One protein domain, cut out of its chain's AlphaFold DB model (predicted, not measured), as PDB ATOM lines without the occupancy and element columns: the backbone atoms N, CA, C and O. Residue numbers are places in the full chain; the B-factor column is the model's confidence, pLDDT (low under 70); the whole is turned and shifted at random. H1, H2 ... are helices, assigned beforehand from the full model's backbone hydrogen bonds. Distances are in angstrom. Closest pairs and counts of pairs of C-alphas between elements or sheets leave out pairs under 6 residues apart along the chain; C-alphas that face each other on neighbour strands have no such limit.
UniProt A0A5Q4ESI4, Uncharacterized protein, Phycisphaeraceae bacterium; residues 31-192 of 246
ATOM      1  N   PRO A  31      84.227  -7.620 105.284       81.31
ATOM      2  CA  PRO A  31      84.748  -7.626 103.917       81.31
ATOM      3  C   PRO A  31      83.868  -6.822 102.953       81.31
ATOM      4  O   PRO A  31      84.392  -6.189 102.037       81.31
ATOM      5  N   VAL A  32      82.548  -6.788 103.176       77.94
ATOM      6  CA  VAL A  32      81.617  -5.968 102.385       77.94
ATOM      7  C   VAL A  32      81.842  -4.479 102.654       77.94
ATOM      8  O   VAL A  32      81.978  -3.707 101.705       77.94
ATOM      9  N   ALA A  33      81.955  -4.069 103.921       74.19
ATOM     10  CA  ALA A  33      82.225  -2.678 104.292       74.19
ATOM     11  C   ALA A  33      83.598  -2.195 103.782       74.19
ATOM     12  O   ALA A  33      83.716  -1.086 103.259       74.19
ATOM     13  N   ALA A  34      84.629  -3.043 103.854       79.31
ATOM     14  CA  ALA A  34      85.956  -2.741 103.318       79.31
ATOM     15  C   ALA A  34      85.943  -2.603 101.785       79.31
ATOM     16  O   ALA A  34      86.542  -1.672 101.240       79.31
ATOM     17  N   ALA A  35      85.225  -3.488 101.081       81.44
ATOM     18  CA  ALA A  35      85.046  -3.391  99.634       81.44
ATOM     19  C   ALA A  35      84.283  -2.115  99.236       81.44
ATOM     20  O   ALA A  35      84.656  -1.459  98.264       81.44
ATOM     21  N   GLN A  36      83.260  -1.727 100.006       80.88
ATOM     22  CA  GLN A  36      82.517  -0.486  99.790       80.88
ATOM     23  C   GLN A  36      83.404   0.752  99.976       80.88
ATOM     24  O   GLN A  36      83.405   1.625  99.109       80.88
ATOM     25  N   LEU A  37      84.205   0.812 101.047       83.00
ATOM     26  CA  LEU A  37      85.159   1.903 101.270       83.00
ATOM     27  C   LEU A  37      86.156   2.016 100.107       83.00
ATOM     28  O   LEU A  37      86.383   3.104  99.579       83.00
ATOM     29  N   GLN A  38      86.707   0.887  99.651       89.69
ATOM     30  CA  GLN A  38      87.626   0.871  98.515       89.69
ATOM     31  C   GLN A  38      86.949   1.327  97.214       89.69
ATOM     32  O   GLN A  38      87.559   2.054  96.427       89.69
ATOM     33  N   ALA A  39      85.701   0.919  96.977       83.88
ATOM     34  CA  ALA A  39      84.932   1.351  95.815       83.88
ATOM     35  C   ALA A  39      84.671   2.866  95.842       83.88
ATOM     36  O   ALA A  39      84.883   3.530  94.828       83.88
ATOM     37  N   MET A  40      84.292   3.423  96.998       83.88
ATOM     38  CA  MET A  40      84.106   4.868  97.174       83.88
ATOM     39  C   MET A  40      85.409   5.640  96.957       83.88
ATOM     40  O   MET A  40      85.405   6.649  96.255       83.88
ATOM     41  N   ALA A  41      86.537   5.140  97.467       87.50
ATOM     42  CA  ALA A  41      87.838   5.776  97.269       87.50
ATOM     43  C   ALA A  41      88.242   5.813  95.789       87.50
ATOM     44  O   ALA A  41      88.683   6.849  95.293       87.50
ATOM     45  N   ARG A  42      88.039   4.707  95.060       91.56
ATOM     46  CA  ARG A  42      88.299   4.652  93.611       91.56
ATOM     47  C   ARG A  42      87.379   5.583  92.828       91.56
ATOM     48  O   ARG A  42      87.842   6.234  91.900       91.56
ATOM     49  N   LEU A  43      86.101   5.654  93.197       87.75
ATOM     50  CA  LEU A  43      85.138   6.545  92.553       87.75
ATOM     51  C   LEU A  43      85.506   8.020  92.773       87.75
ATOM     52  O   LEU A  43      85.502   8.800  91.826       87.75
ATOM     53  N   ALA A  44      85.870   8.391  94.003       87.12
ATOM     54  CA  ALA A  44      86.327   9.736  94.336       87.12
ATOM     55  C   ALA A  44      87.601  10.121  93.566       87.12
ATOM     56  O   ALA A  44      87.719  11.247  93.086       87.12
ATOM     57  N   ASP A  45      88.546   9.188  93.429       92.81
ATOM     58  CA  ASP A  45      89.770   9.402  92.659       92.81
ATOM     59  C   ASP A  45      89.491   9.572  91.160       92.81
ATOM     60  O   ASP A  45      89.942  10.551  90.567       92.81
ATOM     61  N   ALA A  46      88.677   8.689  90.573       90.81
ATOM     62  CA  ALA A  46      88.268   8.778  89.174       90.81
ATOM     63  C   ALA A  46      87.560  10.108  88.874       90.81
ATOM     64  O   ALA A  46      87.929  10.803  87.932       90.81
ATOM     65  N   HIS A  47      86.620  10.530  89.726       89.81
ATOM     66  CA  HIS A  47      85.958  11.824  89.562       89.81
ATOM     67  C   HIS A  47      86.923  13.007  89.659       89.81
ATOM     68  O   HIS A  47      86.775  13.975  88.916       89.81
ATOM     69  N   ARG A  48      87.930  12.946  90.538       91.75
ATOM     70  CA  ARG A  48      88.957  13.992  90.621       91.75
ATOM     71  C   ARG A  48      89.767  14.084  89.328       91.75
ATOM     72  O   ARG A  48      90.034  15.188  88.860       91.75
ATOM     73  N   GLN A  49      90.134  12.939  88.754       94.12
ATOM     74  CA  GLN A  49      90.840  12.871  87.472       94.12
ATOM     75  C   GLN A  49      89.977  13.415  86.326       94.12
ATOM     76  O   GLN A  49      90.460  14.233  85.546       94.12
ATOM     77  N   ASP A  50      88.696  13.040  86.267       93.56
ATOM     78  CA  ASP A  50      87.751  13.528  85.256       93.56
ATOM     79  C   ASP A  50      87.559  15.049  85.337       93.56
ATOM     80  O   ASP A  50      87.560  15.730  84.313       93.56
ATOM     81  N   LEU A  51      87.437  15.605  86.548       93.12
ATOM     82  CA  LEU A  51      87.317  17.052  86.755       93.12
ATOM     83  C   LEU A  51      88.588  17.798  86.338       93.12
ATOM     84  O   LEU A  51      88.498  18.848  85.705       93.12
ATOM     85  N   ALA A  52      89.767  17.246  86.640       93.94
ATOM     86  CA  ALA A  52      91.037  17.816  86.194       93.94
ATOM     87  C   ALA A  52      91.172  17.775  84.661       93.94
ATOM     88  O   ALA A  52      91.584  18.761  84.048       93.94
ATOM     89  N   ALA A  53      90.774  16.666  84.030       95.31
ATOM     90  CA  ALA A  53      90.764  16.531  82.577       95.31
ATOM     91  C   ALA A  53      89.771  17.501  81.919       95.31
ATOM     92  O   ALA A  53      90.105  18.137  80.918       95.31
ATOM     93  N   LEU A  54      88.575  17.657  82.498       95.38
ATOM     94  CA  LEU A  54      87.574  18.618  82.038       95.38
ATOM     95  C   LEU A  54      88.105  20.047  82.131       95.38
ATOM     96  O   LEU A  54      88.013  20.783  81.153       95.38
ATOM     97  N   ARG A  55      88.713  20.420  83.266       97.00
ATOM     98  CA  ARG A  55      89.336  21.734  83.440       97.00
ATOM     99  C   ARG A  55      90.398  21.993  82.369       97.00
ATOM    100  O   ARG A  55      90.325  23.014  81.691       97.00
ATOM    101  N   GLY A  56      91.328  21.058  82.166       96.94
ATOM    102  CA  GLY A  56      92.379  21.195  81.151       96.94
ATOM    103  C   GLY A  56      91.825  21.303  79.724       96.94
ATOM    104  O   GLY A  56      92.295  22.118  78.931       96.94
ATOM    105  N   ALA A  57      90.782  20.535  79.392       96.44
ATOM    106  CA  ALA A  57      90.093  20.654  78.107       96.44
ATOM    107  C   ALA A  57      89.403  22.019  77.942       96.44
ATOM    108  O   ALA A  57      89.457  22.603  76.859       96.44
ATOM    109  N   THR A  58      88.783  22.548  78.999       96.62
ATOM    110  CA  THR A  58      88.178  23.884  78.984       96.62
ATOM    111  C   THR A  58      89.231  24.977  78.793       96.62
ATOM    112  O   THR A  58      89.042  25.828  77.931       96.62
ATOM    113  N   GLU A  59      90.361  24.932  79.504       97.62
ATOM    114  CA  GLU A  59      91.473  25.885  79.328       97.62
ATOM    115  C   GLU A  59      92.012  25.880  77.885       97.62
ATOM    116  O   GLU A  59      92.215  26.937  77.278       97.62
ATOM    117  N   ALA A  60      92.176  24.693  77.290       97.00
ATOM    118  CA  ALA A  60      92.603  24.560  75.900       97.00
ATOM    119  C   ALA A  60      91.582  25.161  74.916       97.00
ATOM    120  O   ALA A  60      91.962  25.877  73.987       97.00
ATOM    121  N   LEU A  61      90.285  24.912  75.124       96.31
ATOM    122  CA  LEU A  61      89.224  25.473  74.281       96.31
ATOM    123  C   LEU A  61      89.125  26.998  74.406       96.31
ATOM    124  O   LEU A  61      88.975  27.667  73.387       96.31
ATOM    125  N   LEU A  62      89.253  27.542  75.619       95.44
ATOM    126  CA  LEU A  62      89.285  28.989  75.856       95.44
ATOM    127  C   LEU A  62      90.479  29.641  75.152       95.44
ATOM    128  O   LEU A  62      90.327  30.679  74.514       95.44
ATOM    129  N   THR A  63      91.644  28.988  75.184       95.56
ATOM    130  CA  THR A  63      92.835  29.446  74.455       95.56
ATOM    131  C   THR A  63      92.572  29.494  72.947       95.56
ATOM    132  O   THR A  63      92.837  30.508  72.306       95.56
ATOM    133  N   ILE A  64      91.999  28.432  72.368       96.06
ATOM    134  CA  ILE A  64      91.680  28.372  70.932       96.06
ATOM    135  C   ILE A  64      90.644  29.435  70.541       96.06
ATOM    136  O   ILE A  64      90.806  30.091  69.510       96.06
ATOM    137  N   ASP A  65      89.585  29.616  71.331       94.75
ATOM    138  CA  ASP A  65      88.545  30.616  71.057       94.75
ATOM    139  C   ASP A  65      89.106  32.045  71.126       94.75
ATOM    140  O   ASP A  65      88.861  32.852  70.221       94.75
ATOM    141  N   ARG A  66      89.944  32.335  72.129       94.56
ATOM    142  CA  ARG A  66      90.646  33.617  72.249       94.56
ATOM    143  C   ARG A  66      91.533  33.888  71.035       94.56
ATOM    144  O   ARG A  66      91.432  34.948  70.420       94.56
ATOM    145  N   GLU A  67      92.362  32.924  70.651       94.94
ATOM    146  CA  GLU A  67      93.272  33.027  69.505       94.94
ATOM    147  C   GLU A  67      92.529  33.196  68.174       94.94
ATOM    148  O   GLU A  67      92.880  34.043  67.348       94.94
ATOM    149  N   THR A  68      91.439  32.449  67.987       95.38
ATOM    150  CA  THR A  68      90.579  32.554  66.799       95.38
ATOM    151  C   THR A  68      89.950  33.941  66.698       95.38
ATOM    152  O   THR A  68      89.919  34.540  65.620       95.38
ATOM    153  N   THR A  69      89.487  34.473  67.828       94.75
ATOM    154  CA  THR A  69      88.899  35.813  67.918       94.75
ATOM    155  C   THR A  69      89.929  36.889  67.638       94.75
ATOM    156  O   THR A  69      89.684  37.769  66.812       94.75
ATOM    157  N   ARG A  70      91.104  36.796  68.267       95.44
ATOM    158  CA  ARG A  70      92.216  37.720  68.038       95.44
ATOM    159  C   ARG A  70      92.580  37.762  66.558       95.44
ATOM    160  O   ARG A  70      92.615  38.840  65.974       95.44
ATOM    161  N   GLY A  71      92.757  36.599  65.931       94.62
ATOM    162  CA  GLY A  71      93.071  36.504  64.505       94.62
ATOM    163  C   GLY A  71      91.948  37.001  63.584       94.62
ATOM    164  O   GLY A  71      92.215  37.447  62.467       94.62
ATOM    165  N   ALA A  72      90.681  36.935  64.002       93.88
ATOM    166  CA  ALA A  72      89.574  37.545  63.262       93.88
ATOM    167  C   ALA A  72      89.630  39.081  63.326       93.88
ATOM    168  O   ALA A  72      89.536  39.731  62.287       93.88
ATOM    169  N   ILE A  73      89.858  39.642  64.516       94.75
ATOM    170  CA  ILE A  73      89.994  41.089  64.726       94.75
ATOM    171  C   ILE A  73      91.213  41.632  63.975       94.75
ATOM    172  O   ILE A  73      91.095  42.609  63.240       94.75
ATOM    173  N   GLU A  74      92.369  40.978  64.101       93.88
ATOM    174  CA  GLU A  74      93.600  41.382  63.415       93.88
ATOM    175  C   GLU A  74      93.416  41.398  61.894       93.88
ATOM    176  O   GLU A  74      93.801  42.369  61.246       93.88
ATOM    177  N   ARG A  75      92.763  40.381  61.315       93.38
ATOM    178  CA  ARG A  75      92.452  40.361  59.876       93.38
ATOM    179  C   ARG A  75      91.475  41.456  59.465       93.38
ATOM    180  O   ARG A  75      91.660  42.031  58.398       93.38
ATOM    181  N   ALA A  76      90.464  41.751  60.282       93.44
ATOM    182  CA  ALA A  76      89.532  42.840  60.002       93.44
ATOM    183  C   ALA A  76      90.257  44.195  59.986       93.44
ATOM    184  O   ALA A  76      90.097  44.971  59.051       93.44
ATOM    185  N   ILE A  77      91.125  44.448  60.968       93.50
ATOM    186  CA  ILE A  77      91.910  45.686  61.041       93.50
ATOM    187  C   ILE A  77      92.899  45.767  59.877       93.50
ATOM    188  O   ILE A  77      92.909  46.760  59.157       93.50
ATOM    189  N   ALA A  78      93.699  44.723  59.654       91.44
ATOM    190  CA  ALA A  78      94.711  44.722  58.602       91.44
ATOM    191  C   ALA A  78      94.111  44.770  57.188       91.44
ATOM    192  O   ALA A  78      94.717  45.350  56.294       91.44
ATOM    193  N   GLY A  79      92.939  44.165  56.981       90.69
ATOM    194  CA  GLY A  79      92.275  44.115  55.679       90.69
ATOM    195  C   GLY A  79      91.431  45.345  55.339       90.69
ATOM    196  O   GLY A  79      91.206  45.597  54.158       90.69
ATOM    197  N   HIS A  80      90.956  46.091  56.344       92.69
ATOM    198  CA  HIS A  80      90.014  47.203  56.142       92.69
ATOM    199  C   HIS A  80      90.550  48.559  56.602       92.69
ATOM    200  O   HIS A  80      90.360  49.551  55.905       92.69
ATOM    201  N   LEU A  81      91.238  48.611  57.746       94.62
ATOM    202  CA  LEU A  81      91.663  49.858  58.398       94.62
ATOM    203  C   LEU A  81      93.144  50.200  58.198       94.62
ATOM    204  O   LEU A  81      93.594  51.259  58.642       94.62
ATOM    205  N   LEU A  82      93.909  49.321  57.550       94.56
ATOM    206  CA  LEU A  82      95.275  49.604  57.128       94.56
ATOM    207  C   LEU A  82      95.338  49.778  55.609       94.56
ATOM    208  O   LEU A  82      94.682  49.065  54.848       94.56
ATOM    209  N   THR A  83      96.157  50.722  55.155       94.00
ATOM    210  CA  THR A  83      96.481  50.879  53.736       94.00
ATOM    211  C   THR A  83      97.345  49.711  53.250       94.00
ATOM    212  O   THR A  83      97.935  48.970  54.036       94.00
ATOM    213  N   ALA A  84      97.521  49.583  51.929       88.94
ATOM    214  CA  ALA A  84      98.432  48.589  51.349       88.94
ATOM    215  C   ALA A  84      99.900  48.749  51.808       88.94
ATOM    216  O   ALA A  84     100.675  47.801  51.723       88.94
ATOM    217  N   THR A  85     100.283  49.937  52.292       89.25
ATOM    218  CA  THR A  85     101.604  50.231  52.872       89.25
ATOM    219  C   THR A  85     101.676  49.962  54.380       89.25
ATOM    220  O   THR A  85     102.737  50.133  54.975       89.25
ATOM    221  N   GLY A  86     100.576  49.518  55.000       90.06
ATOM    222  CA  GLY A  86     100.481  49.250  56.436       90.06
ATOM    223  C   GLY A  86     100.254  50.497  57.294       90.06
ATOM    224  O   GLY A  86     100.449  50.438  58.507       90.06
ATOM    225  N   ASP A  87      99.864  51.623  56.692       95.00
ATOM    226  CA  ASP A  87      99.552  52.858  57.411       95.00
ATOM    227  C   ASP A  87      98.097  52.863  57.891       95.00
ATOM    228  O   ASP A  87      97.231  52.236  57.288       95.00
ATOM    229  N   ALA A  88      97.811  53.593  58.967       96.25
ATOM    230  CA  ALA A  88      96.450  53.761  59.472       96.25
ATOM    231  C   ALA A  88      95.570  54.542  58.476       96.25
ATOM    232  O   ALA A  88      95.867  55.701  58.172       96.25
ATOM    233  N   ASP A  89      94.453  53.958  58.034       96.69
ATOM    234  CA  ASP A  89      93.438  54.644  57.225       96.69
ATOM    235  C   ASP A  89      92.418  55.356  58.134       96.69
ATOM    236  O   ASP A  89      91.325  54.869  58.429       96.69
ATOM    237  N   ALA A  90      92.816  56.531  58.628       96.06
ATOM    238  CA  ALA A  90      92.000  57.336  59.537       96.06
ATOM    239  C   ALA A  90      90.679  57.809  58.910       96.06
ATOM    240  O   ALA A  90      89.684  57.936  59.619       96.06
ATOM    241  N   ALA A  91      90.668  58.082  57.601       95.56
ATOM    242  CA  ALA A  91      89.462  58.517  56.905       95.56
ATOM    243  C   ALA A  91      88.426  57.391  56.890       95.56
ATOM    244  O   ALA A  91      87.273  57.621  57.242       95.56
ATOM    245  N   ARG A  92      88.861  56.160  56.596       94.81
ATOM    246  CA  ARG A  92      87.977  54.995  56.613       94.81
ATOM    247  C   ARG A  92      87.406  54.694  57.991       94.81
ATOM    248  O   ARG A  92      86.213  54.447  58.099       94.81
ATOM    249  N   LEU A  93      88.224  54.771  59.044       95.81
ATOM    250  CA  LEU A  93      87.721  54.595  60.410       95.81
ATOM    251  C   LEU A  93      86.654  55.646  60.761       95.81
ATOM    252  O   LEU A  93      85.652  55.316  61.389       95.81
ATOM    253  N   LEU A  94      86.849  56.906  60.364       95.38
ATOM    254  CA  LEU A  94      85.865  57.962  60.604       95.38
ATOM    255  C   LEU A  94      84.575  57.752  59.802       95.38
ATOM    256  O   LEU A  94      83.497  57.990  60.346       95.38
ATOM    257  N   ASP A  95      84.673  57.273  58.561       94.75
ATOM    258  CA  ASP A  95      83.511  56.903  57.748       94.75
ATOM    259  C   ASP A  95      82.732  55.734  58.383       94.75
ATOM    260  O   ASP A  95      81.508  55.809  58.488       94.75
ATOM    261  N   ASP A  96      83.422  54.696  58.879       94.38
ATOM    262  CA  ASP A  96      82.803  53.568  59.596       94.38
ATOM    263  C   ASP A  96      82.100  54.030  60.887       94.38
ATOM    264  O   ASP A  96      81.002  53.578  61.205       94.38
ATOM    265  N   ILE A  97      82.716  54.947  61.643       94.56
ATOM    266  CA  ILE A  97      82.108  55.522  62.853       94.56
ATOM    267  C   ILE A  97      80.868  56.350  62.490       94.56
ATOM    268  O   ILE A  97      79.858  56.294  63.192       94.56
ATOM    269  N   ALA A  98      80.930  57.126  61.405       93.12
ATOM    270  CA  ALA A  98      79.839  57.990  60.969       93.12
ATOM    271  C   ALA A  98      78.658  57.212  60.368       93.12
ATOM    272  O   ALA A  98      77.517  57.656  60.503       93.12
ATOM    273  N   SER A  99      78.910  56.070  59.716       88.56
ATOM    274  CA  SER A  99      77.855  55.227  59.138       88.56
ATOM    275  C   SER A  99      76.958  54.612  60.217       88.56
ATOM    276  O   SER A  99      75.768  54.396  59.980       88.56
ATOM    277  N   GLY A 100      77.512  54.357  61.407       76.38
ATOM    278  CA  GLY A 100      76.809  53.704  62.511       76.38
ATOM    279  C   GLY A 100      76.446  52.244  62.226       76.38
ATOM    280  O   GLY A 100      75.668  51.650  62.976       76.38
ATOM    281  N   GLU A 101      76.977  51.654  61.150       76.44
ATOM    282  CA  GLU A 101      76.768  50.246  60.835       76.44
ATOM    283  C   GLU A 101      77.576  49.379  61.802       76.44
ATOM    284  O   GLU A 101      78.809  49.347  61.775       76.44
ATOM    285  N   SER A 102      76.867  48.647  62.665       62.50
ATOM    286  CA  SER A 102      77.512  47.660  63.526       62.50
ATOM    287  C   SER A 102      78.181  46.601  62.648       62.50
ATOM    288  O   SER A 102      77.552  46.073  61.731       62.50
ATOM    289  N   HIS A 103      79.444  46.300  62.952       64.12
ATOM    290  CA  HIS A 103      80.334  45.373  62.236       64.12
ATOM    291  C   HIS A 103      81.097  45.938  61.028       64.12
ATOM    292  O   HIS A 103      81.791  45.163  60.367       64.12
ATOM    293  N   ALA A 104      81.043  47.247  60.750       71.06
ATOM    294  CA  ALA A 104      81.896  47.849  59.717       71.06
ATOM    295  C   ALA A 104      83.393  47.685  60.053       71.06
ATOM    296  O   ALA A 104      84.186  47.233  59.226       71.06
ATOM    297  N   SER A 105      83.768  47.943  61.312       87.06
ATOM    298  CA  SER A 105      85.083  47.588  61.844       87.06
ATOM    299  C   SER A 105      85.072  47.386  63.365       87.06
ATOM    300  O   SER A 105      84.252  47.992  64.059       87.06
ATOM    301  N   PRO A 106      86.002  46.578  63.922       92.38
ATOM    302  CA  PRO A 106      86.075  46.351  65.366       92.38
ATOM    303  C   PRO A 106      86.213  47.638  66.189       92.38
ATOM    304  O   PRO A 106      85.650  47.725  67.270       92.38
ATOM    305  N   LEU A 107      86.925  48.651  65.678       95.00
ATOM    306  CA  LEU A 107      87.099  49.933  66.372       95.00
ATOM    307  C   LEU A 107      85.846  50.813  66.307       95.00
ATOM    308  O   LEU A 107      85.533  51.481  67.290       95.00
ATOM    309  N   ALA A 108      85.108  50.802  65.193       94.25
ATOM    310  CA  ALA A 108      83.822  51.492  65.118       94.25
ATOM    311  C   ALA A 108      82.807  50.882  66.101       94.25
ATOM    312  O   ALA A 108      82.084  51.621  66.770       94.25
ATOM    313  N   ASP A 109      82.819  49.554  66.272       93.69
ATOM    314  CA  ASP A 109      81.998  48.871  67.278       93.69
ATOM    315  C   ASP A 109      82.374  49.284  68.721       93.69
ATOM    316  O   ASP A 109      81.477  49.466  69.547       93.69
ATOM    317  N   GLU A 110      83.661  49.490  69.045       95.06
ATOM    318  CA  GLU A 110      84.076  50.030  70.359       95.06
ATOM    319  C   GLU A 110      83.503  51.432  70.608       95.06
ATOM    320  O   GLU A 110      83.023  51.729  71.706       95.06
ATOM    321  N   VAL A 111      83.522  52.288  69.581       95.31
ATOM    322  CA  VAL A 111      82.978  53.650  69.663       95.31
ATOM    323  C   VAL A 111      81.461  53.627  69.815       95.31
ATOM    324  O   VAL A 111      80.918  54.310  70.683       95.31
ATOM    325  N   ALA A 112      80.767  52.792  69.041       93.00
ATOM    326  CA  ALA A 112      79.317  52.639  69.116       93.00
ATOM    327  C   ALA A 112      78.846  52.133  70.492       93.00
ATOM    328  O   ALA A 112      77.794  52.546  70.982       93.00
ATOM    329  N   ARG A 113      79.637  51.271  71.145       91.75
ATOM    330  CA  ARG A 113      79.388  50.795  72.520       91.75
ATOM    331  C   ARG A 113      79.756  51.819  73.599       91.75
ATOM    332  O   ARG A 113      79.468  51.583  74.770       91.75
ATOM    333  N   GLY A 114      80.407  52.925  73.238       94.19
ATOM    334  CA  GLY A 114      80.942  53.905  74.184       94.19
ATOM    335  C   GLY A 114      82.162  53.411  74.970       94.19
ATOM    336  O   GLY A 114      82.501  54.001  75.991       94.19
ATOM    337  N   ALA A 115      82.811  52.333  74.518       94.81
ATOM    338  CA  ALA A 115      84.025  51.789  75.127       94.81
ATOM    339  C   ALA A 115      85.289  52.565  74.712       94.81
ATOM    340  O   ALA A 115      86.288  52.544  75.433       94.81
ATOM    341  N   MET A 116      85.232  53.269  73.576       96.06
ATOM    342  CA  MET A 116      86.244  54.224  73.123       96.06
ATOM    343  C   MET A 116      85.587  55.499  72.599       96.06
ATOM    344  O   MET A 116      84.500  55.480  72.027       96.06
ATOM    345  N   THR A 117      86.278  56.620  72.733       96.75
ATOM    346  CA  THR A 117      85.986  57.828  71.958       96.75
ATOM    347  C   THR A 117      86.552  57.704  70.533       96.75
ATOM    348  O   THR A 117      87.494  56.937  70.310       96.75
ATOM    349  N   PRO A 118      86.043  58.473  69.550       96.38
ATOM    350  CA  PRO A 118      86.620  58.493  68.203       96.38
ATOM    351  C   PRO A 118      88.123  58.825  68.183       96.38
ATOM    352  O   PRO A 118      88.885  58.218  67.433       96.38
ATOM    353  N   ASP A 119      88.565  59.747  69.045       97.50
ATOM    354  CA  ASP A 119      89.977  60.131  69.157       97.50
ATOM    355  C   ASP A 119      90.842  58.994  69.723       97.50
ATOM    356  O   ASP A 119      91.950  58.754  69.234       97.50
ATOM    357  N   GLU A 120      90.335  58.253  70.712       97.81
ATOM    358  CA  GLU A 120      91.008  57.063  71.244       97.81
ATOM    359  C   GLU A 120      91.111  55.957  70.194       97.81
ATOM    360  O   GLU A 120      92.177  55.358  70.060       97.81
ATOM    361  N   ALA A 121      90.055  55.726  69.410       96.75
ATOM    362  CA  ALA A 121      90.068  54.747  68.326       96.75
ATOM    363  C   ALA A 121      91.102  55.113  67.243       96.75
ATOM    364  O   ALA A 121      91.866  54.258  66.789       96.75
ATOM    365  N   LEU A 122      91.195  56.397  66.875       97.44
ATOM    366  CA  LEU A 122      92.217  56.896  65.948       97.44
ATOM    367  C   LEU A 122      93.635  56.752  66.509       97.44
ATOM    368  O   LEU A 122      94.546  56.364  65.775       97.44
ATOM    369  N   SER A 123      93.840  57.071  67.788       97.56
ATOM    370  CA  SER A 123      95.138  56.883  68.446       97.56
ATOM    371  C   SER A 123      95.528  55.409  68.466       97.56
ATOM    372  O   SER A 123      96.633  55.063  68.054       97.56
ATOM    373  N   TRP A 124      94.599  54.537  68.862       97.12
ATOM    374  CA  TRP A 124      94.797  53.093  68.891       97.12
ATOM    375  C   TRP A 124      95.189  52.566  67.506       97.12
ATOM    376  O   TRP A 124      96.153  51.812  67.386       97.12
ATOM    377  N   LEU A 125      94.499  53.001  66.441       97.31
ATOM    378  CA  LEU A 125      94.789  52.556  65.074       97.31
ATOM    379  C   LEU A 125      96.191  52.979  64.619       97.31
ATOM    380  O   LEU A 125      96.892  52.198  63.975       97.31
ATOM    381  N   ARG A 126      96.629  54.193  64.975       96.50
ATOM    382  CA  ARG A 126      97.991  54.668  64.680       96.50
ATOM    383  C   ARG A 126      99.046  53.848  65.415       96.50
ATOM    384  O   ARG A 126     100.036  53.467  64.791       96.50
ATOM    385  N   ASP A 127      98.825  53.551  66.692       95.69
ATOM    386  CA  ASP A 127      99.735  52.727  67.494       95.69
ATOM    387  C   ASP A 127      99.823  51.303  66.931       95.69
ATOM    388  O   ASP A 127     100.912  50.742  66.805       95.69
ATOM    389  N   TYR A 128      98.686  50.742  66.509       95.38
ATOM    390  CA  TYR A 128      98.625  49.430  65.879       95.38
ATOM    391  C   TYR A 128      99.356  49.397  64.532       95.38
ATOM    392  O   TYR A 128     100.168  48.506  64.292       95.38
ATOM    393  N   ALA A 129      99.130  50.386  63.663       94.88
ATOM    394  CA  ALA A 129      99.834  50.512  62.386       94.88
ATOM    395  C   ALA A 129     101.351  50.688  62.585       94.88
ATOM    396  O   ALA A 129     102.161  50.063  61.897       94.88
ATOM    397  N   ALA A 130     101.756  51.503  63.566       93.88
ATOM    398  CA  ALA A 130     103.157  51.664  63.932       93.88
ATOM    399  C   ALA A 130     103.774  50.341  64.404       93.88
ATOM    400  O   ALA A 130     104.874  50.008  63.967       93.88
ATOM    401  N   ALA A 131     103.051  49.572  65.222       93.12
ATOM    402  CA  ALA A 131     103.476  48.249  65.648       93.12
ATOM    403  C   ALA A 131     103.611  47.299  64.446       93.12
ATOM    404  O   ALA A 131     104.680  46.734  64.255       93.12
ATOM    405  N   THR A 132     102.612  47.176  63.572       90.50
ATOM    406  CA  THR A 132     102.661  46.278  62.399       90.50
ATOM    407  C   THR A 132     103.885  46.500  61.501       90.50
ATOM    408  O   THR A 132     104.414  45.541  60.948       90.50
ATOM    409  N   ARG A 133     104.375  47.741  61.379       88.69
ATOM    410  CA  ARG A 133     105.576  48.064  60.584       88.69
ATOM    411  C   ARG A 133     106.897  47.663  61.255       88.69
ATOM    412  O   ARG A 133     107.923  47.611  60.585       88.69
ATOM    413  N   LEU A 134     106.888  47.407  62.559       86.50
ATOM    414  CA  LEU A 134     108.041  46.945  63.326       86.50
ATOM    415  C   LEU A 134     107.918  45.424  63.505       86.50
ATOM    416  O   LEU A 134     107.072  44.961  64.264       86.50
ATOM    417  N   GLU A 135     108.751  44.640  62.812       65.25
ATOM    418  CA  GLU A 135     108.663  43.164  62.784       65.25
ATOM    419  C   GLU A 135     108.684  42.507  64.183       65.25
ATOM    420  O   GLU A 135     108.046  41.476  64.386       65.25
ATOM    421  N   GLU A 136     109.322  43.130  65.179       65.62
ATOM    422  CA  GLU A 136     109.427  42.617  66.558       65.62
ATOM    423  C   GLU A 136     108.280  43.058  67.496       65.62
ATOM    424  O   GLU A 136     108.329  42.847  68.706       65.62
ATOM    425  N   SER A 137     107.207  43.661  66.980       84.50
ATOM    426  CA  SER A 137     106.152  44.281  67.803       84.50
ATOM    427  C   SER A 137     105.010  43.356  68.243       84.50
ATOM    428  O   SER A 137     103.956  43.851  68.657       84.50
ATOM    429  N   PHE A 138     105.160  42.032  68.130       87.25
ATOM    430  CA  PHE A 138     104.066  41.090  68.399       87.25
ATOM    431  C   PHE A 138     103.413  41.324  69.770       87.25
ATOM    432  O   PHE A 138     102.194  41.439  69.849       87.25
ATOM    433  N   GLU A 139     104.211  41.501  70.827       89.81
ATOM    434  CA  GLU A 139     103.698  41.787  72.174       89.81
ATOM    435  C   GLU A 139     102.921  43.109  72.254       89.81
ATOM    436  O   GLU A 139     101.924  43.211  72.967       89.81
ATOM    437  N   THR A 140     103.348  44.132  71.510       91.94
ATOM    438  CA  THR A 140     102.648  45.422  71.447       91.94
ATOM    439  C   THR A 140     101.304  45.273  70.747       91.94
ATOM    440  O   THR A 140     100.299  45.781  71.247       91.94
ATOM    441  N   ARG A 141     101.259  44.547  69.622       92.44
ATOM    442  CA  ARG A 141     100.004  44.253  68.914       92.44
ATOM    443  C   ARG A 141      99.059  43.432  69.781       92.44
ATOM    444  O   ARG A 141      97.895  43.801  69.907       92.44
ATOM    445  N   ASP A 142      99.556  42.386  70.434       92.81
ATOM    446  CA  ASP A 142      98.746  41.556  71.327       92.81
ATOM    447  C   ASP A 142      98.191  42.369  72.506       92.81
ATOM    448  O   ASP A 142      97.001  42.279  72.813       92.81
ATOM    449  N   ARG A 143      98.998  43.256  73.102       93.50
ATOM    450  CA  ARG A 143      98.541  44.162  74.164       93.50
ATOM    451  C   ARG A 143      97.463  45.128  73.683       93.50
ATOM    452  O   ARG A 143      96.506  45.373  74.412       93.50
ATOM    453  N   LEU A 144      97.610  45.696  72.486       95.44
ATOM    454  CA  LEU A 144      96.609  46.591  71.903       95.44
ATOM    455  C   LEU A 144      95.296  45.852  71.638       95.44
ATOM    456  O   LEU A 144      94.241  46.342  72.037       95.44
ATOM    457  N   LEU A 145      95.366  44.670  71.019       95.56
ATOM    458  CA  LEU A 145      94.201  43.835  70.721       95.56
ATOM    459  C   LEU A 145      93.487  43.405  72.004       95.56
ATOM    460  O   LEU A 145      92.270  43.529  72.088       95.56
ATOM    461  N   SER A 146      94.228  43.000  73.035       94.62
ATOM    462  CA  SER A 146      93.667  42.565  74.325       94.62
ATOM    463  C   SER A 146      92.877  43.655  75.062       94.62
ATOM    464  O   SER A 146      92.147  43.355  76.001       94.62
ATOM    465  N   ARG A 147      92.995  44.931  74.663       94.38
ATOM    466  CA  ARG A 147      92.187  46.028  75.225       94.38
ATOM    467  C   ARG A 147      90.799  46.136  74.598       94.38
ATOM    468  O   ARG A 147      89.952  46.808  75.183       94.38
ATOM    469  N   LEU A 148      90.581  45.506  73.445       96.19
ATOM    470  CA  LEU A 148      89.302  45.526  72.746       96.19
ATOM    471  C   LEU A 148      88.274  44.684  73.503       96.19
ATOM    472  O   LEU A 148      88.565  43.583  73.983       96.19
ATOM    473  N   THR A 149      87.058  45.211  73.591       95.31
ATOM    474  CA  THR A 149      85.928  44.650  74.325       95.31
ATOM    475  C   THR A 149      85.663  43.183  73.962       95.31
ATOM    476  O   THR A 149      85.570  42.383  74.889       95.31
ATOM    477  N   PRO A 150      85.653  42.749  72.682       93.31
ATOM    478  CA  PRO A 150      85.407  41.343  72.347       93.31
ATOM    479  C   PRO A 150      86.435  40.346  72.901       93.31
ATOM    480  O   PRO A 150      86.099  39.174  73.078       93.31
ATOM    481  N   LEU A 151      87.686  40.768  73.128       95.31
ATOM    482  CA  LEU A 151      88.702  39.917  73.758       95.31
ATOM    483  C   LEU A 151      88.589  39.967  75.279       95.31
ATOM    484  O   LEU A 151      88.612  38.917  75.912       95.31
ATOM    485  N   ARG A 152      88.355  41.152  75.852       95.38
ATOM    486  CA  ARG A 152      88.121  41.304  77.294       95.38
ATOM    487  C   ARG A 152      86.911  40.510  77.779       95.38
ATOM    488  O   ARG A 152      87.028  39.761  78.733       95.38
ATOM    489  N   GLU A 153      85.776  40.617  77.088       94.19
ATOM    490  CA  GLU A 153      84.550  39.880  77.423       94.19
ATOM    491  C   GLU A 153      84.769  38.364  77.382       94.19
ATOM    492  O   GLU A 153      84.206  37.630  78.194       94.19
ATOM    493  N   ARG A 154      85.607  37.881  76.456       93.88
ATOM    494  CA  ARG A 154      85.984  36.466  76.387       93.88
ATOM    495  C   ARG A 154      86.910  36.047  77.515       93.88
ATOM    496  O   ARG A 154      86.685  34.988  78.093       93.88
ATOM    497  N   ASP A 155      87.917  36.856  77.830       95.06
ATOM    498  CA  ASP A 155      88.839  36.593  78.938       95.06
ATOM    499  C   ASP A 155      88.077  36.581  80.282       95.06
ATOM    500  O   ASP A 155      88.264  35.674  81.101       95.06
ATOM    501  N   ASP A 156      87.139  37.515  80.469       96.25
ATOM    502  CA  ASP A 156      86.255  37.593  81.637       96.25
ATOM    503  C   ASP A 156      85.317  36.372  81.710       96.25
ATOM    504  O   ASP A 156      85.222  35.712  82.749       96.25
ATOM    505  N   ALA A 157      84.658  36.013  80.602       94.94
ATOM    506  CA  ALA A 157      83.777  34.845  80.539       94.94
ATOM    507  C   ALA A 157      84.533  33.525  80.757       94.94
ATOM    508  O   ALA A 157      84.032  32.626  81.437       94.94
ATOM    509  N   GLY A 158      85.744  33.407  80.209       96.44
ATOM    510  CA  GLY A 158      86.620  32.259  80.407       96.44
ATOM    511  C   GLY A 158      87.052  32.115  81.863       96.44
ATOM    512  O   GLY A 158      86.953  31.024  82.426       96.44
ATOM    513  N   SER A 159      87.443  33.222  82.497       97.25
ATOM    514  CA  SER A 159      87.802  33.252  83.919       97.25
ATOM    515  C   SER A 159      86.626  32.823  84.801       97.25
ATOM    516  O   SER A 159      86.777  31.932  85.636       97.25
ATOM    517  N   ALA A 160      85.432  33.372  84.552       97.38
ATOM    518  CA  ALA A 160      84.218  33.008  85.279       97.38
ATOM    519  C   ALA A 160      83.837  31.526  85.098       97.38
ATOM    520  O   ALA A 160      83.391  30.871  86.040       97.38
ATOM    521  N   LEU A 161      84.028  30.968  83.896       96.62
ATOM    522  CA  LEU A 161      83.773  29.553  83.626       96.62
ATOM    523  C   LEU A 161      84.726  28.639  84.410       96.62
ATOM    524  O   LEU A 161      84.283  27.650  84.995       96.62
ATOM    525  N   LEU A 162      86.021  28.961  84.427       97.31
ATOM    526  CA  LEU A 162      87.020  28.189  85.170       97.31
ATOM    527  C   LEU A 162      86.774  28.261  86.681       97.31
ATOM    528  O   LEU A 162      86.827  27.234  87.354       97.31
ATOM    529  N   GLU A 163      86.416  29.433  87.203       97.50
ATOM    530  CA  GLU A 163      86.042  29.600  88.611       97.50
ATOM    531  C   GLU A 163      84.796  28.773  88.977       97.50
ATOM    532  O   GLU A 163      84.745  28.126  90.030       97.50
ATOM    533  N   ALA A 164      83.794  28.735  88.094       95.50
ATOM    534  CA  ALA A 164      82.606  27.910  88.288       95.50
ATOM    535  C   ALA A 164      82.940  26.407  88.295       95.50
ATOM    536  O   ALA A 164      82.396  25.663  89.120       95.50
ATOM    537  N   LEU A 165      83.849  25.959  87.419       95.31
ATOM    538  CA  LEU A 165      84.343  24.579  87.397       95.31
ATOM    539  C   LEU A 165      85.099  24.227  88.682       95.31
ATOM    540  O   LEU A 165      84.817  23.185  89.275       95.31
ATOM    541  N   ASP A 166      85.985  25.102  89.157       96.06
ATOM    542  CA  ASP A 166      86.729  24.892  90.405       96.06
ATOM    543  C   ASP A 166      85.798  24.839  91.613       96.06
ATOM    544  O   ASP A 166      85.909  23.951  92.461       96.06
ATOM    545  N   THR A 167      84.819  25.742  91.664       97.00
ATOM    546  CA  THR A 167      83.800  25.758  92.717       97.00
ATOM    547  C   THR A 167      83.001  24.457  92.727       97.00
ATOM    548  O   THR A 167      82.725  23.893  93.789       97.00
ATOM    549  N   HIS A 168      82.620  23.956  91.552       91.94
ATOM    550  CA  HIS A 168      81.911  22.687  91.439       91.94
ATOM    551  C   HIS A 168      82.788  21.504  91.874       91.94
ATOM    552  O   HIS A 168      82.337  20.668  92.662       91.94
ATOM    553  N   ALA A 169      84.046  21.467  91.433       93.38
ATOM    554  CA  ALA A 169      85.005  20.436  91.810       93.38
ATOM    555  C   ALA A 169      85.255  20.409  93.326       93.38
ATOM    556  O   ALA A 169      85.254  19.336  93.930       93.38
ATOM    557  N   ALA A 170      85.380  21.577  93.962       92.25
ATOM    558  CA  ALA A 170      85.539  21.691  95.408       92.25
ATOM    559  C   ALA A 170      84.326  21.124  96.165       92.25
ATOM    560  O   ALA A 170      84.494  20.358  97.113       92.25
ATOM    561  N   ARG A 171      83.097  21.429  95.717       92.75
ATOM    562  CA  ARG A 171      81.867  20.872  96.314       92.75
ATOM    563  C   ARG A 171      81.813  19.349  96.202       92.75
ATOM    564  O   ARG A 171      81.457  18.684  97.170       92.75
ATOM    565  N   LEU A 172      82.185  18.795  95.047       89.19
ATOM    566  CA  LEU A 172      82.267  17.343  94.863       89.19
ATOM    567  C   LEU A 172      83.355  16.713  95.741       89.19
ATOM    568  O   LEU A 172      83.147  15.626  96.275       89.19
ATOM    569  N   GLY A 173      84.479  17.406  95.941       87.25
ATOM    570  CA  GLY A 173      85.535  16.987  96.861       87.25
ATOM    571  C   GLY A 173      85.049  16.856  98.306       87.25
ATOM    572  O   GLY A 173      85.340  15.849  98.947       87.25
ATOM    573  N   VAL A 174      84.258  17.820  98.794       89.88
ATOM    574  CA  VAL A 174      83.637  17.759 100.132       89.88
ATOM    575  C   VAL A 174      82.687  16.565 100.238       89.88
ATOM    576  O   VAL A 174      82.822  15.759 101.151       89.88
ATOM    577  N   LEU A 175      81.789  16.383  99.264       86.56
ATOM    578  CA  LEU A 175      80.847  15.255  99.265       86.56
ATOM    579  C   LEU A 175      81.558  13.893  99.236       86.56
ATOM    580  O   LEU A 175      81.129  12.950  99.900       86.56
ATOM    581  N   ALA A 176      82.648  13.780  98.475       84.69
ATOM    582  CA  ALA A 176      83.456  12.569  98.431       84.69
ATOM    583  C   ALA A 176      84.155  12.297  99.774       84.69
ATOM    584  O   ALA A 176      84.197  11.147 100.211       84.69
ATOM    585  N   ALA A 177      84.672  13.337 100.434       83.69
ATOM    586  CA  ALA A 177      85.275  13.221 101.758       83.69
ATOM    587  C   ALA A 177      84.247  12.772 102.811       83.69
ATOM    588  O   ALA A 177      84.510  11.813 103.537       83.69
ATOM    589  N   ASP A 178      83.054  13.370 102.823       84.12
ATOM    590  CA  ASP A 178      81.966  12.997 103.736       84.12
ATOM    591  C   ASP A 178      81.520  11.537 103.531       84.12
ATOM    592  O   ASP A 178      81.297  10.792 104.492       84.12
ATOM    593  N   ALA A 179      81.418  11.094 102.272       78.94
ATOM    594  CA  ALA A 179      81.058   9.717 101.933       78.94
ATOM    595  C   ALA A 179      82.132   8.706 102.373       78.94
ATOM    596  O   ALA A 179      81.802   7.617 102.860       78.94
ATOM    597  N   LEU A 180      83.412   9.062 102.229       82.19
ATOM    598  CA  LEU A 180      84.532   8.256 102.713       82.19
ATOM    599  C   LEU A 180      84.530   8.171 104.237       82.19
ATOM    600  O   LEU A 180      84.539   7.064 104.767       82.19
ATOM    601  N   GLN A 181      84.404   9.303 104.932       78.94
ATOM    602  CA  GLN A 181      84.340   9.344 106.394       78.94
ATOM    603  C   GLN A 181      83.158   8.524 106.934       78.94
ATOM    604  O   GLN A 181      83.301   7.771 107.898       78.94
ATOM    605  N   SER A 182      81.995   8.607 106.283       76.06
ATOM    606  CA  SER A 182      80.824   7.796 106.638       76.06
ATOM    607  C   SER A 182      81.085   6.298 106.435       76.06
ATOM    608  O   SER A 182      80.708   5.479 107.273       76.06
ATOM    609  N   SER A 183      81.766   5.926 105.347       74.75
ATOM    610  CA  SER A 183      82.135   4.532 105.062       74.75
ATOM    611  C   SER A 183      83.175   3.997 106.056       74.75
ATOM    612  O   SER A 183      83.080   2.849 106.491       74.75
ATOM    613  N   GLU A 184      84.136   4.825 106.464       76.88
ATOM    614  CA  GLU A 184      85.117   4.501 107.504       76.88
ATOM    615  C   GLU A 184      84.453   4.297 108.866       76.88
ATOM    616  O   GLU A 184      84.757   3.321 109.551       76.88
ATOM    617  N   ALA A 185      83.506   5.162 109.239       74.69
ATOM    618  CA  ALA A 185      82.741   5.024 110.474       74.69
ATOM    619  C   ALA A 185      81.918   3.726 110.497       74.69
ATOM    620  O   ALA A 185      81.895   3.028 111.511       74.69
ATOM    621  N   LEU A 186      81.296   3.355 109.371       72.62
ATOM    622  CA  LEU A 186      80.585   2.079 109.236       72.62
ATOM    623  C   LEU A 186      81.531   0.882 109.378       72.62
ATOM    624  O   LEU A 186      81.226  -0.054 110.115       72.62
ATOM    625  N   LEU A 187      82.699   0.914 108.730       73.44
ATOM    626  CA  LEU A 187      83.704  -0.138 108.881       73.44
ATOM    627  C   LEU A 187      84.195  -0.235 110.336       73.44
ATOM    628  O   LEU A 187      84.257  -1.332 110.890       73.44
ATOM    629  N   ALA A 188      84.487   0.896 110.982       74.38
ATOM    630  CA  ALA A 188      84.872   0.943 112.391       74.38
ATOM    631  C   ALA A 188      83.780   0.355 113.298       74.38
ATOM    632  O   ALA A 188      84.090  -0.427 114.194       74.38
ATOM    633  N   TYR A 189      82.509   0.649 113.015       73.12
ATOM    634  CA  TYR A 189      81.374   0.055 113.714       73.12
ATOM    635  C   TYR A 189      81.302  -1.468 113.521       73.12
ATOM    636  O   TYR A 189      81.141  -2.191 114.496       73.12
ATOM    637  N   THR A 190      81.501  -1.993 112.304       69.00
ATOM    638  CA  THR A 190      81.536  -3.461 112.092       69.00
ATOM    639  C   THR A 190      82.689  -4.145 112.834       69.00
ATOM    640  O   THR A 190      82.591  -5.317 113.196       69.00
ATOM    641  N   ARG A 191      83.770  -3.411 113.110       69.19
ATOM    642  CA  ARG A 191      84.908  -3.872 113.912       69.19
ATOM    643  C   ARG A 191      84.714  -3.682 115.410       69.19
ATOM    644  O   ARG A 191      85.516  -4.220 116.166       69.19
ATOM    645  N   PHE A 192      83.672  -2.989 115.854       64.56
ATOM    646  CA  PHE A 192      83.361  -2.844 117.269       64.56
ATOM    647  C   PHE A 192      82.787  -4.157 117.826       64.56
ATOM    648  O   PHE A 192      81.921  -4.777 117.211       64.56
TER     649      PHE A 192
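This is residues 31 to 192 of the 246 residues of an uncharacterized protein of Phycisphaeraceae bacterium (UniProt A0A5Q4ESI4). What shape do these atoms make? Two long helices, H1 and H6, lie side by side and run opposite ways as a long stalk, and four short helices, H2 to H5, form a small head at one end of it, away from the first and last printed residues. What are the counts and the size? The printed part has 162 residues with six named helices, H1 to H6 in order along the chain, and no named strand; the class is all helix. It is extended, with a radius of gyration of the C-alphas of 26.2 A and spans of 86 by 32 by 18 A, the stalk making the length.

Where does the first long helix run? H1, residues 31 to 81, goes from C-alpha 31 at (84.748, -7.626, 103.917) to C-alpha 81 at (91.663, 49.858, 58.398), 73.6 A. Which short helices follow? They are H2, residues 90 to 99, H3, residues 106 to 112, H4, residues 118 to 133 and 22.9 A long, and H5, residues 138 to 145. Where does the last helix end? H6, residues 149 to 191, is 62.6 A long and ends with C-alpha 191 at (84.908, -3.872, 113.912).

How do the long helices stand? H1 and H6 touch at a shallow tilt of 2 degrees, opposite ways, and their closest C-alphas, those of Ala 33 and Leu 187, are 5.4 A apart. How does H1 meet the short helices? With residues 70 to 74 alone it only just touches H5, with 3 pairs of C-alphas within 8 A, about perpendicular at 90 degrees; the closest C-alphas are those of Arg 70 and Leu 145, 7.0 A apart. How do the short helices stand to each other? H3 and H4 form a hairpin at 11 degrees, with Leu 107 and Ala 121 closest, their C-alphas 6.0 A apart. H4 and H5 form another at 18 degrees, the closest C-alphas being those of Tyr 128 and Arg 141, 6.2 A apart. H2 touches H3 at a steep tilt of 49 degrees, the same way, with the C-alphas of Ile 97 and Ala 108 closest at 4.9 A, while H2 and H5 are apart. What do the backbones show? In H1, H2, H3, H4 and H5 every O i to N i+4 pair is within hydrogen-bond range, and in H6 38 of 39 are.

How far does it reach? The two C-alphas farthest apart, those of Ala 91 and Phe 192, are 86.3 A apart. Is there a cut or a long link? The printed part has no cut, and no link is long. Where is confidence low? The mean pLDDT of the printed part is 90.2, and residues 102 to 103, 135 to 136 and 190 to 192 of this model are under 70.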